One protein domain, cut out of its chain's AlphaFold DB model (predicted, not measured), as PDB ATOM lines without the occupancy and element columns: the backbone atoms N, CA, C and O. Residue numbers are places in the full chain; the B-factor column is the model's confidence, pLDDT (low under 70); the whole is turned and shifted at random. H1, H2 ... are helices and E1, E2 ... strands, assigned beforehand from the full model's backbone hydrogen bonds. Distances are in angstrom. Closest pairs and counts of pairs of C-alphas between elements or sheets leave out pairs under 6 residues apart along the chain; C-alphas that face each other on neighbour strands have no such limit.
ATOM      1  N   ASP A   8     198.614 142.647 162.150       53.53
ATOM      2  CA  ASP A   8     198.537 144.112 162.055       53.53
ATOM      3  C   ASP A   8     197.354 144.689 162.847       53.53
ATOM      4  O   ASP A   8     197.519 145.661 163.582       53.53
ATOM      5  N   LEU A   9     196.192 144.018 162.819       54.62
ATOM      6  CA  LEU A   9     195.036 144.378 163.655       54.62
ATOM      7  C   LEU A   9     195.349 144.271 165.158       54.62
ATOM      8  O   LEU A   9     194.836 145.051 165.959       54.62
ATOM      9  N   THR A  10     196.203 143.321 165.557       56.09
ATOM     10  CA  THR A  10     196.609 143.151 166.962       56.09
ATOM     11  C   THR A  10     197.571 144.259 167.403       56.09
ATOM     12  O   THR A  10     197.497 144.716 168.546       56.09
ATOM     13  N   VAL A  11     198.438 144.734 166.504       60.50
ATOM     14  CA  VAL A  11     199.338 145.867 166.767       60.50
ATOM     15  C   VAL A  11     198.547 147.171 166.883       60.50
ATOM     16  O   VAL A  11     198.720 147.897 167.861       60.50
ATOM     17  N   GLU A  12     197.628 147.438 165.952       60.78
ATOM     18  CA  GLU A  12     196.778 148.637 165.959       60.78
ATOM     19  C   GLU A  12     195.884 148.687 167.214       60.78
ATOM     20  O   GLU A  12     195.860 149.685 167.940       60.78
ATOM     21  N   LEU A  13     195.251 147.565 167.576       57.06
ATOM     22  CA  LEU A  13     194.486 147.447 168.822       57.06
ATOM     23  C   LEU A  13     195.364 147.632 170.075       57.06
ATOM     24  O   LEU A  13     194.926 148.224 171.070       57.06
ATOM     25  N   GLY A  14     196.616 147.167 170.037       59.56
ATOM     26  CA  GLY A  14     197.609 147.370 171.095       59.56
ATOM     27  C   GLY A  14     197.981 148.843 171.303       59.56
ATOM     28  O   GLY A  14     198.106 149.293 172.449       59.56
ATOM     29  N   VAL A  15     198.078 149.621 170.219       63.41
ATOM     30  CA  VAL A  15     198.297 151.078 170.261       63.41
ATOM     31  C   VAL A  15     197.101 151.781 170.899       63.41
ATOM     32  O   VAL A  15     197.283 152.555 171.842       63.41
ATOM     33  N   HIS A  16     195.874 151.451 170.483       59.94
ATOM     34  CA  HIS A  16     194.658 152.016 171.081       59.94
ATOM     35  C   HIS A  16     194.528 151.685 172.572       59.94
ATOM     36  O   HIS A  16     194.212 152.554 173.386       59.94
ATOM     37  N   THR A  17     194.846 150.449 172.957       57.81
ATOM     38  CA  THR A  17     194.836 150.019 174.362       57.81
ATOM     39  C   THR A  17     195.863 150.787 175.197       57.81
ATOM     40  O   THR A  17     195.599 151.143 176.347       57.81
ATOM     41  N   THR A  18     197.039 151.061 174.632       63.69
ATOM     42  CA  THR A  18     198.092 151.834 175.302       63.69
ATOM     43  C   THR A  18     197.694 153.301 175.448       63.69
ATOM     44  O   THR A  18     197.820 153.845 176.542       63.69
ATOM     45  N   ALA A  19     197.119 153.914 174.410       63.66
ATOM     46  CA  ALA A  19     196.585 155.274 174.478       63.66
ATOM     47  C   ALA A  19     195.490 155.403 175.552       63.66
ATOM     48  O   ALA A  19     195.561 156.294 176.395       63.66
ATOM     49  N   ALA A  20     194.546 154.456 175.614       62.03
ATOM     50  CA  ALA A  20     193.512 154.428 176.651       62.03
ATOM     51  C   ALA A  20     194.098 154.305 178.074       62.03
ATOM     52  O   ALA A  20     193.629 154.955 179.011       62.03
ATOM     53  N   LYS A  21     195.157 153.501 178.255       65.94
ATOM     54  CA  LYS A  21     195.879 153.405 179.537       65.94
ATOM     55  C   LYS A  21     196.581 154.715 179.902       65.94
ATOM     56  O   LYS A  21     196.548 155.096 181.071       65.94
ATOM     57  N   THR A  22     197.178 155.406 178.932       70.50
ATOM     58  CA  THR A  22     197.808 156.719 179.140       70.50
ATOM     59  C   THR A  22     196.777 157.774 179.527       70.50
ATOM     60  O   THR A  22     196.960 158.427 180.551       70.50
ATOM     61  N   MET A  23     195.641 157.845 178.826       73.81
ATOM     62  CA  MET A  23     194.533 158.745 179.177       73.81
ATOM     63  C   MET A  23     194.033 158.507 180.607       73.81
ATOM     64  O   MET A  23     193.696 159.445 181.323       73.81
ATOM     65  N   ARG A  24     194.036 157.251 181.081       76.25
ATOM     66  CA  ARG A  24     193.690 156.934 182.475       76.25
ATOM     67  C   ARG A  24     194.714 157.465 183.482       76.25
ATOM     68  O   ARG A  24     194.335 157.776 184.610       76.25
ATOM     69  N   LYS A  25     195.997 157.528 183.120       78.25
ATOM     70  CA  LYS A  25     197.044 158.124 183.962       78.25
ATOM     71  C   LYS A  25     196.921 159.647 183.980       78.25
ATOM     72  O   LYS A  25     196.965 160.228 185.055       78.25
ATOM     73  N   GLU A  26     196.709 160.265 182.823       81.81
ATOM     74  CA  GLU A  26     196.487 161.710 182.701       81.81
ATOM     75  C   GLU A  26     195.260 162.152 183.496       81.81
ATOM     76  O   GLU A  26     195.370 163.056 184.314       81.81
ATOM     77  N   TYR A  27     194.151 161.413 183.395       81.75
ATOM     78  CA  TYR A  27     192.964 161.652 184.214       81.75
ATOM     79  C   TYR A  27     193.264 161.648 185.720       81.75
ATOM     80  O   TYR A  27     192.785 162.512 186.447       81.75
ATOM     81  N   LYS A  28     194.071 160.698 186.212       85.06
ATOM     82  CA  LYS A  28     194.460 160.674 187.633       85.06
ATOM     83  C   LYS A  28     195.291 161.896 188.017       85.06
ATOM     84  O   LYS A  28     195.045 162.470 189.068       85.06
ATOM     85  N   ASN A  29     196.226 162.303 187.162       87.12
ATOM     86  CA  ASN A  29     197.025 163.502 187.400       87.12
ATOM     87  C   ASN A  29     196.147 164.764 187.409       87.12
ATOM     88  O   ASN A  29     196.351 165.650 188.232       87.12
ATOM     89  N   ASP A  30     195.159 164.843 186.515       84.56
ATOM     90  CA  ASP A  30     194.200 165.947 186.476       84.56
ATOM     91  C   ASP A  30     193.347 165.985 187.744       84.56
ATOM     92  O   ASP A  30     193.155 167.061 188.304       84.56
ATOM     93  N   LEU A  31     192.885 164.826 188.231       84.81
ATOM     94  CA  LEU A  31     192.176 164.718 189.509       84.81
ATOM     95  C   LEU A  31     193.027 165.187 190.691       84.81
ATOM     96  O   LEU A  31     192.511 165.870 191.568       84.81
ATOM     97  N   GLU A  32     194.309 164.828 190.731       89.38
ATOM     98  CA  GLU A  32     195.226 165.282 191.785       89.38
ATOM     99  C   GLU A  32     195.483 166.793 191.711       89.38
ATOM    100  O   GLU A  32     195.624 167.450 192.737       89.38
ATOM    101  N   ALA A  33     195.507 167.353 190.500       86.62
ATOM    102  CA  ALA A  33     195.670 168.783 190.263       86.62
ATOM    103  C   ALA A  33     194.355 169.582 190.364       86.62
ATOM    104  O   ALA A  33     194.363 170.791 190.117       86.62
ATOM    105  N   ALA A  34     193.234 168.930 190.677       86.56
ATOM    106  CA  ALA A  34     191.927 169.563 190.750       86.56
ATOM    107  C   ALA A  34     191.884 170.598 191.884       86.56
ATOM    108  O   ALA A  34     192.218 170.315 193.033       86.56
ATOM    109  N   SER A  35     191.441 171.806 191.560       86.44
ATOM    110  CA  SER A  35     191.331 172.923 192.501       86.44
ATOM    111  C   SER A  35     190.150 173.814 192.124       86.44
ATOM    112  O   SER A  35     189.460 173.555 191.136       86.44
ATOM    113  N   ASP A  36     189.917 174.886 192.878       80.31
ATOM    114  CA  ASP A  36     188.896 175.877 192.517       80.31
ATOM    115  C   ASP A  36     189.212 176.603 191.194       80.31
ATOM    116  O   ASP A  36     188.300 177.086 190.524       80.31
ATOM    117  N   GLU A  37     190.481 176.617 190.768       85.31
ATOM    118  CA  GLU A  37     190.930 177.195 189.492       85.31
ATOM    119  C   GLU A  37     191.033 176.155 188.362       85.31
ATOM    120  O   GLU A  37     191.061 176.515 187.184       85.31
ATOM    121  N   ARG A  38     191.074 174.857 188.697       80.12
ATOM    122  CA  ARG A  38     191.234 173.763 187.730       80.12
ATOM    123  C   ARG A  38     190.132 172.722 187.884       80.12
ATOM    124  O   ARG A  38     190.226 171.805 188.698       80.12
ATOM    125  N   ALA A  39     189.100 172.850 187.057       79.00
ATOM    126  CA  ALA A  39     187.984 171.916 186.997       79.00
ATOM    127  C   ALA A  39     188.314 170.673 186.152       79.00
ATOM    128  O   ALA A  39     188.734 170.790 185.002       79.00
ATOM    129  N   VAL A  40     188.040 169.486 186.696       81.38
ATOM    130  CA  VAL A  40     188.082 168.214 185.970       81.38
ATOM    131  C   VAL A  40     186.658 167.786 185.650       81.38
ATOM    132  O   VAL A  40     185.844 167.523 186.542       81.38
ATOM    133  N   ILE A  41     186.353 167.734 184.357       78.00
ATOM    134  CA  ILE A  41     185.028 167.408 183.840       78.00
ATOM    135  C   ILE A  41     185.140 166.154 182.980       78.00
ATOM    136  O   ILE A  41     185.853 166.141 181.980       78.00
ATOM    137  N   VAL A  42     184.408 165.110 183.355       77.06
ATOM    138  CA  VAL A  42     184.298 163.879 182.570       77.06
ATOM    139  C   VAL A  42     182.976 163.908 181.818       77.06
ATOM    140  O   VAL A  42     181.919 164.082 182.423       77.06
ATOM    141  N   MET A  43     183.031 163.744 180.500       73.19
ATOM    142  CA  MET A  43     181.844 163.632 179.656       73.19
ATOM    143  C   MET A  43     181.695 162.193 179.176       73.19
ATOM    144  O   MET A  43     182.577 161.684 178.487       73.19
ATOM    145  N   ASP A  44     180.584 161.552 179.539       69.44
ATOM    146  CA  ASP A  44     180.239 160.207 179.081       69.44
ATOM    147  C   ASP A  44     179.133 160.271 178.020       69.44
ATOM    148  O   ASP A  44     178.017 160.740 178.275       69.44
ATOM    149  N   PHE A  45     179.454 159.790 176.820       64.06
ATOM    150  CA  PHE A  45     178.528 159.642 175.703       64.06
ATOM    151  C   PHE A  45     178.001 158.210 175.688       64.06
ATOM    152  O   PHE A  45     178.379 157.396 174.847       64.06
ATOM    153  N   SER A  46     177.128 157.897 176.642       57.47
ATOM    154  CA  SER A  46     176.729 156.517 176.919       57.47
ATOM    155  C   SER A  46     175.902 155.843 175.817       57.47
ATOM    156  O   SER A  46     175.695 154.639 175.891       57.47
ATOM    157  N   HIS A  47     175.494 156.544 174.751       55.38
ATOM    158  CA  HIS A  47     174.952 155.917 173.541       55.38
ATOM    159  C   HIS A  47     175.283 156.731 172.273       55.38
ATOM    160  O   HIS A  47     175.004 157.928 172.213       55.38
ATOM    161  N   ASN A  48     175.783 156.032 171.240       53.66
ATOM    162  CA  ASN A  48     175.949 156.445 169.826       53.66
ATOM    163  C   ASN A  48     177.337 156.900 169.338       53.66
ATOM    164  O   ASN A  48     177.433 157.745 168.450       53.66
ATOM    165  N   LEU A  49     178.414 156.276 169.812       54.25
ATOM    166  CA  LEU A  49     179.716 156.339 169.139       54.25
ATOM    167  C   LEU A  49     180.049 154.983 168.509       54.25
ATOM    168  O   LEU A  49     180.895 154.235 168.987       54.25
ATOM    169  N   THR A  50     179.345 154.629 167.431       53.25
ATOM    170  CA  THR A  50     179.769 153.510 166.580       53.25
ATOM    171  C   THR A  50     180.959 153.993 165.756       53.25
ATOM    172  O   THR A  50     180.788 154.675 164.748       53.25
ATOM    173  N   LEU A  64     182.549 165.108 166.076       49.72
ATOM    174  CA  LEU A  64     181.553 164.757 167.067       49.72
ATOM    175  C   LEU A  64     180.936 166.062 167.541       49.72
ATOM    176  O   LEU A  64     181.229 166.590 168.608       49.72
ATOM    177  N   SER A  65     180.105 166.633 166.678       50.81
ATOM    178  CA  SER A  65     179.241 167.718 167.079       50.81
ATOM    179  C   SER A  65     178.212 167.135 168.043       50.81
ATOM    180  O   SER A  65     177.597 166.098 167.778       50.81
ATOM    181  N   LEU A  66     177.975 167.837 169.151       54.97
ATOM    182  CA  LEU A  66     176.942 167.491 170.136       54.97
ATOM    183  C   LEU A  66     175.532 167.386 169.516       54.97
ATOM    184  O   LEU A  66     174.587 167.008 170.198       54.97
ATOM    185  N   VAL A  67     175.366 167.740 168.235       55.00
ATOM    186  CA  VAL A  67     174.116 167.722 167.466       55.00
ATOM    187  C   VAL A  67     173.428 166.354 167.490       55.00
ATOM    188  O   VAL A  67     172.202 166.327 167.589       55.00
ATOM    189  N   ASN A  68     174.182 165.250 167.487       54.78
ATOM    190  CA  ASN A  68     173.632 163.886 167.449       54.78
ATOM    191  C   ASN A  68     173.693 163.126 168.787       54.78
ATOM    192  O   ASN A  68     173.384 161.935 168.829       54.78
ATOM    193  N   VAL A  69     174.058 163.798 169.881       58.09
ATOM    194  CA  VAL A  69     174.078 163.197 171.219       58.09
ATOM    195  C   VAL A  69     172.725 163.426 171.893       58.09
ATOM    196  O   VAL A  69     172.343 164.565 172.168       58.09
ATOM    197  N   TYR A  70     171.991 162.339 172.149       62.03
ATOM    198  CA  TYR A  70     170.657 162.380 172.767       62.03
ATOM    199  C   TYR A  70     170.693 162.262 174.292       62.03
ATOM    200  O   TYR A  70     169.833 162.828 174.964       62.03
ATOM    201  N   LEU A  71     171.697 161.575 174.835       66.44
ATOM    202  CA  LEU A  71     171.933 161.422 176.267       66.44
ATOM    203  C   LEU A  71     173.429 161.592 176.528       66.44
ATOM    204  O   LEU A  71     174.240 160.955 175.858       66.44
ATOM    205  N   PHE A  72     173.794 162.446 177.480       71.75
ATOM    206  CA  PHE A  72     175.174 162.546 177.950       71.75
ATOM    207  C   PHE A  72     175.238 162.918 179.427       71.75
ATOM    208  O   PHE A  72     174.413 163.685 179.932       71.75
ATOM    209  N   GLY A  73     176.230 162.353 180.110       74.19
ATOM    210  CA  GLY A  73     176.567 162.687 181.487       74.19
ATOM    211  C   GLY A  73     177.744 163.653 181.529       74.19
ATOM    212  O   GLY A  73     178.723 163.462 180.812       74.19
ATOM    213  N   ILE A  74     177.661 164.673 182.377       79.31
ATOM    214  CA  ILE A  74     178.782 165.516 182.783       79.31
ATOM    215  C   ILE A  74     179.046 165.225 184.257       79.31
ATOM    216  O   ILE A  74     178.227 165.552 185.115       79.31
ATOM    217  N   TYR A  75     180.191 164.631 184.559       80.88
ATOM    218  CA  TYR A  75     180.654 164.432 185.924       80.88
ATOM    219  C   TYR A  75     181.710 165.478 186.274       80.88
ATOM    220  O   TYR A  75     182.760 165.564 185.639       80.88
ATOM    221  N   TYR A  76     181.408 166.290 187.283       83.75
ATOM    222  CA  TYR A  76     182.320 167.276 187.834       83.75
ATOM    223  C   TYR A  76     183.066 166.669 189.017       83.75
ATOM    224  O   TYR A  76     182.535 166.583 190.131       83.75
ATOM    225  N   ALA A  77     184.300 166.243 188.766       83.81
ATOM    226  CA  ALA A  77     185.040 165.436 189.720       83.81
ATOM    227  C   ALA A  77     185.434 166.221 190.977       83.81
ATOM    228  O   ALA A  77     185.356 165.672 192.072       83.81
ATOM    229  N   ASN A  78     185.744 167.518 190.856       85.06
ATOM    230  CA  ASN A  78     186.181 168.338 191.992       85.06
ATOM    231  C   ASN A  78     185.148 168.389 193.125       85.06
ATOM    232  O   ASN A  78     185.515 168.487 194.290       85.06
ATOM    233  N   LYS A  79     183.851 168.349 192.791       86.69
ATOM    234  CA  LYS A  79     182.761 168.350 193.782       86.69
ATOM    235  C   LYS A  79     182.043 167.011 193.885       86.69
ATOM    236  O   LYS A  79     181.085 166.906 194.642       86.69
ATOM    237  N   ASN A  80     182.490 166.004 193.135       83.94
ATOM    238  CA  ASN A  80     181.848 164.700 193.048       83.94
ATOM    239  C   ASN A  80     180.349 164.795 192.671       83.94
ATOM    240  O   ASN A  80     179.501 164.142 193.278       83.94
ATOM    241  N   ILE A  81     180.009 165.646 191.692       83.81
ATOM    242  CA  ILE A  81     178.623 165.885 191.248       83.81
ATOM    243  C   ILE A  81     178.437 165.359 189.829       83.81
ATOM    244  O   ILE A  81     179.248 165.645 188.949       83.81
ATOM    245  N   GLN A  82     177.331 164.657 189.583       83.62
ATOM    246  CA  GLN A  82     176.947 164.202 188.250       83.62
ATOM    247  C   GLN A  82     175.703 164.929 187.739       83.62
ATOM    248  O   GLN A  82     174.678 164.989 188.417       83.62
ATOM    249  N   TYR A  83     175.784 165.418 186.506       78.56
ATOM    250  CA  TYR A  83     174.676 165.986 185.752       78.56
ATOM    251  C   TYR A  83     174.380 165.090 184.555       78.56
ATOM    252  O   TYR A  83     175.282 164.768 183.791       78.56
ATOM    253  N   ASN A  84     173.121 164.708 184.361       79.06
ATOM    254  CA  ASN A  84     172.706 163.915 183.208       79.06
ATOM    255  C   ASN A  84     171.750 164.746 182.357       79.06
ATOM    256  O   ASN A  84     170.751 165.254 182.864       79.06
ATOM    257  N   TYR A  85     172.057 164.883 181.069       71.75
ATOM    258  CA  TYR A  85     171.286 165.695 180.135       71.75
ATOM    259  C   TYR A  85     170.658 164.820 179.054       71.75
ATOM    260  O   TYR A  85     171.335 164.007 178.424       71.75
ATOM    261  N   VAL A  86     169.364 165.041 178.807       72.12
ATOM    262  CA  VAL A  86     168.630 164.475 177.670       72.12
ATOM    263  C   VAL A  86     168.360 165.598 176.681       72.12
ATOM    264  O   VAL A  86     167.677 166.572 177.000       72.12
ATOM    265  N   ARG A  87     168.877 165.471 175.460       65.12
ATOM    266  CA  ARG A  87     168.540 166.391 174.375       65.12
ATOM    267  C   ARG A  87     167.230 165.947 173.732       65.12
ATOM    268  O   ARG A  87     167.209 165.022 172.922       65.12
TER     269      ARG A  87
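Overview. This is residues 8 to 50 and 64 to 87 of the 98 residues of an uncharacterized protein of Phytophthora rubi (UniProt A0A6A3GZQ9). A long helix, H1, and a small three-stranded sheet make an open V, joined near the helix's last residue by the short link to E1. Residues 8 to 26 of H1 stick out free of the rest. The printed part has 67 residues, with one named helix and three named strands in the order H1, E1, E2, E3; the sheet's order is E1, E2, E3, antiparallel throughout, and the class is mixed, helices and strands. The whole is loose, with a radius of gyration of the C-alphas of 15.0 A, and flat, spanning 44 by 32 by 16 A.

Arrangement. H1, residues 8 to 32, has every O i to N i+4 pair within hydrogen-bond range. E1, residues 41 to 44, is an edge strand and antiparallel to E2, residues 71 to 76, at 156 degrees; N 42 and O 75 are 2.9 A apart. E2 is the inner strand and forms a hairpin with E3, residues 81 to 86, antiparallel at 163 degrees; N 74 and O 83 are 2.8 A apart. H1 is only just not on the sheet, with 4 pairs of C-alphas within 10 A, and is apart from E2 and E3.

Along the chain. H1 begins at C-alpha 8, (198.537, 144.112, 162.055), and is 36.6 A long. E1 is 9.9 A long, E2 16.6 A and E3 16.9 A, ending at C-alpha 86, (168.630, 164.475, 177.670).

Size, cuts and confidence. The C-alphas farthest apart, those of Asp 8 and Asp 36, are 45.1 A apart. Residues 51 to 63 are not printed; C-alphas 50 and 64 are 11.4 A apart across this cut. The link from E2 to E3 is tight. The mean pLDDT of the printed part is 70.9; residues 8 to 21, 44 to 50, 64 to 71 and 87 are under 70.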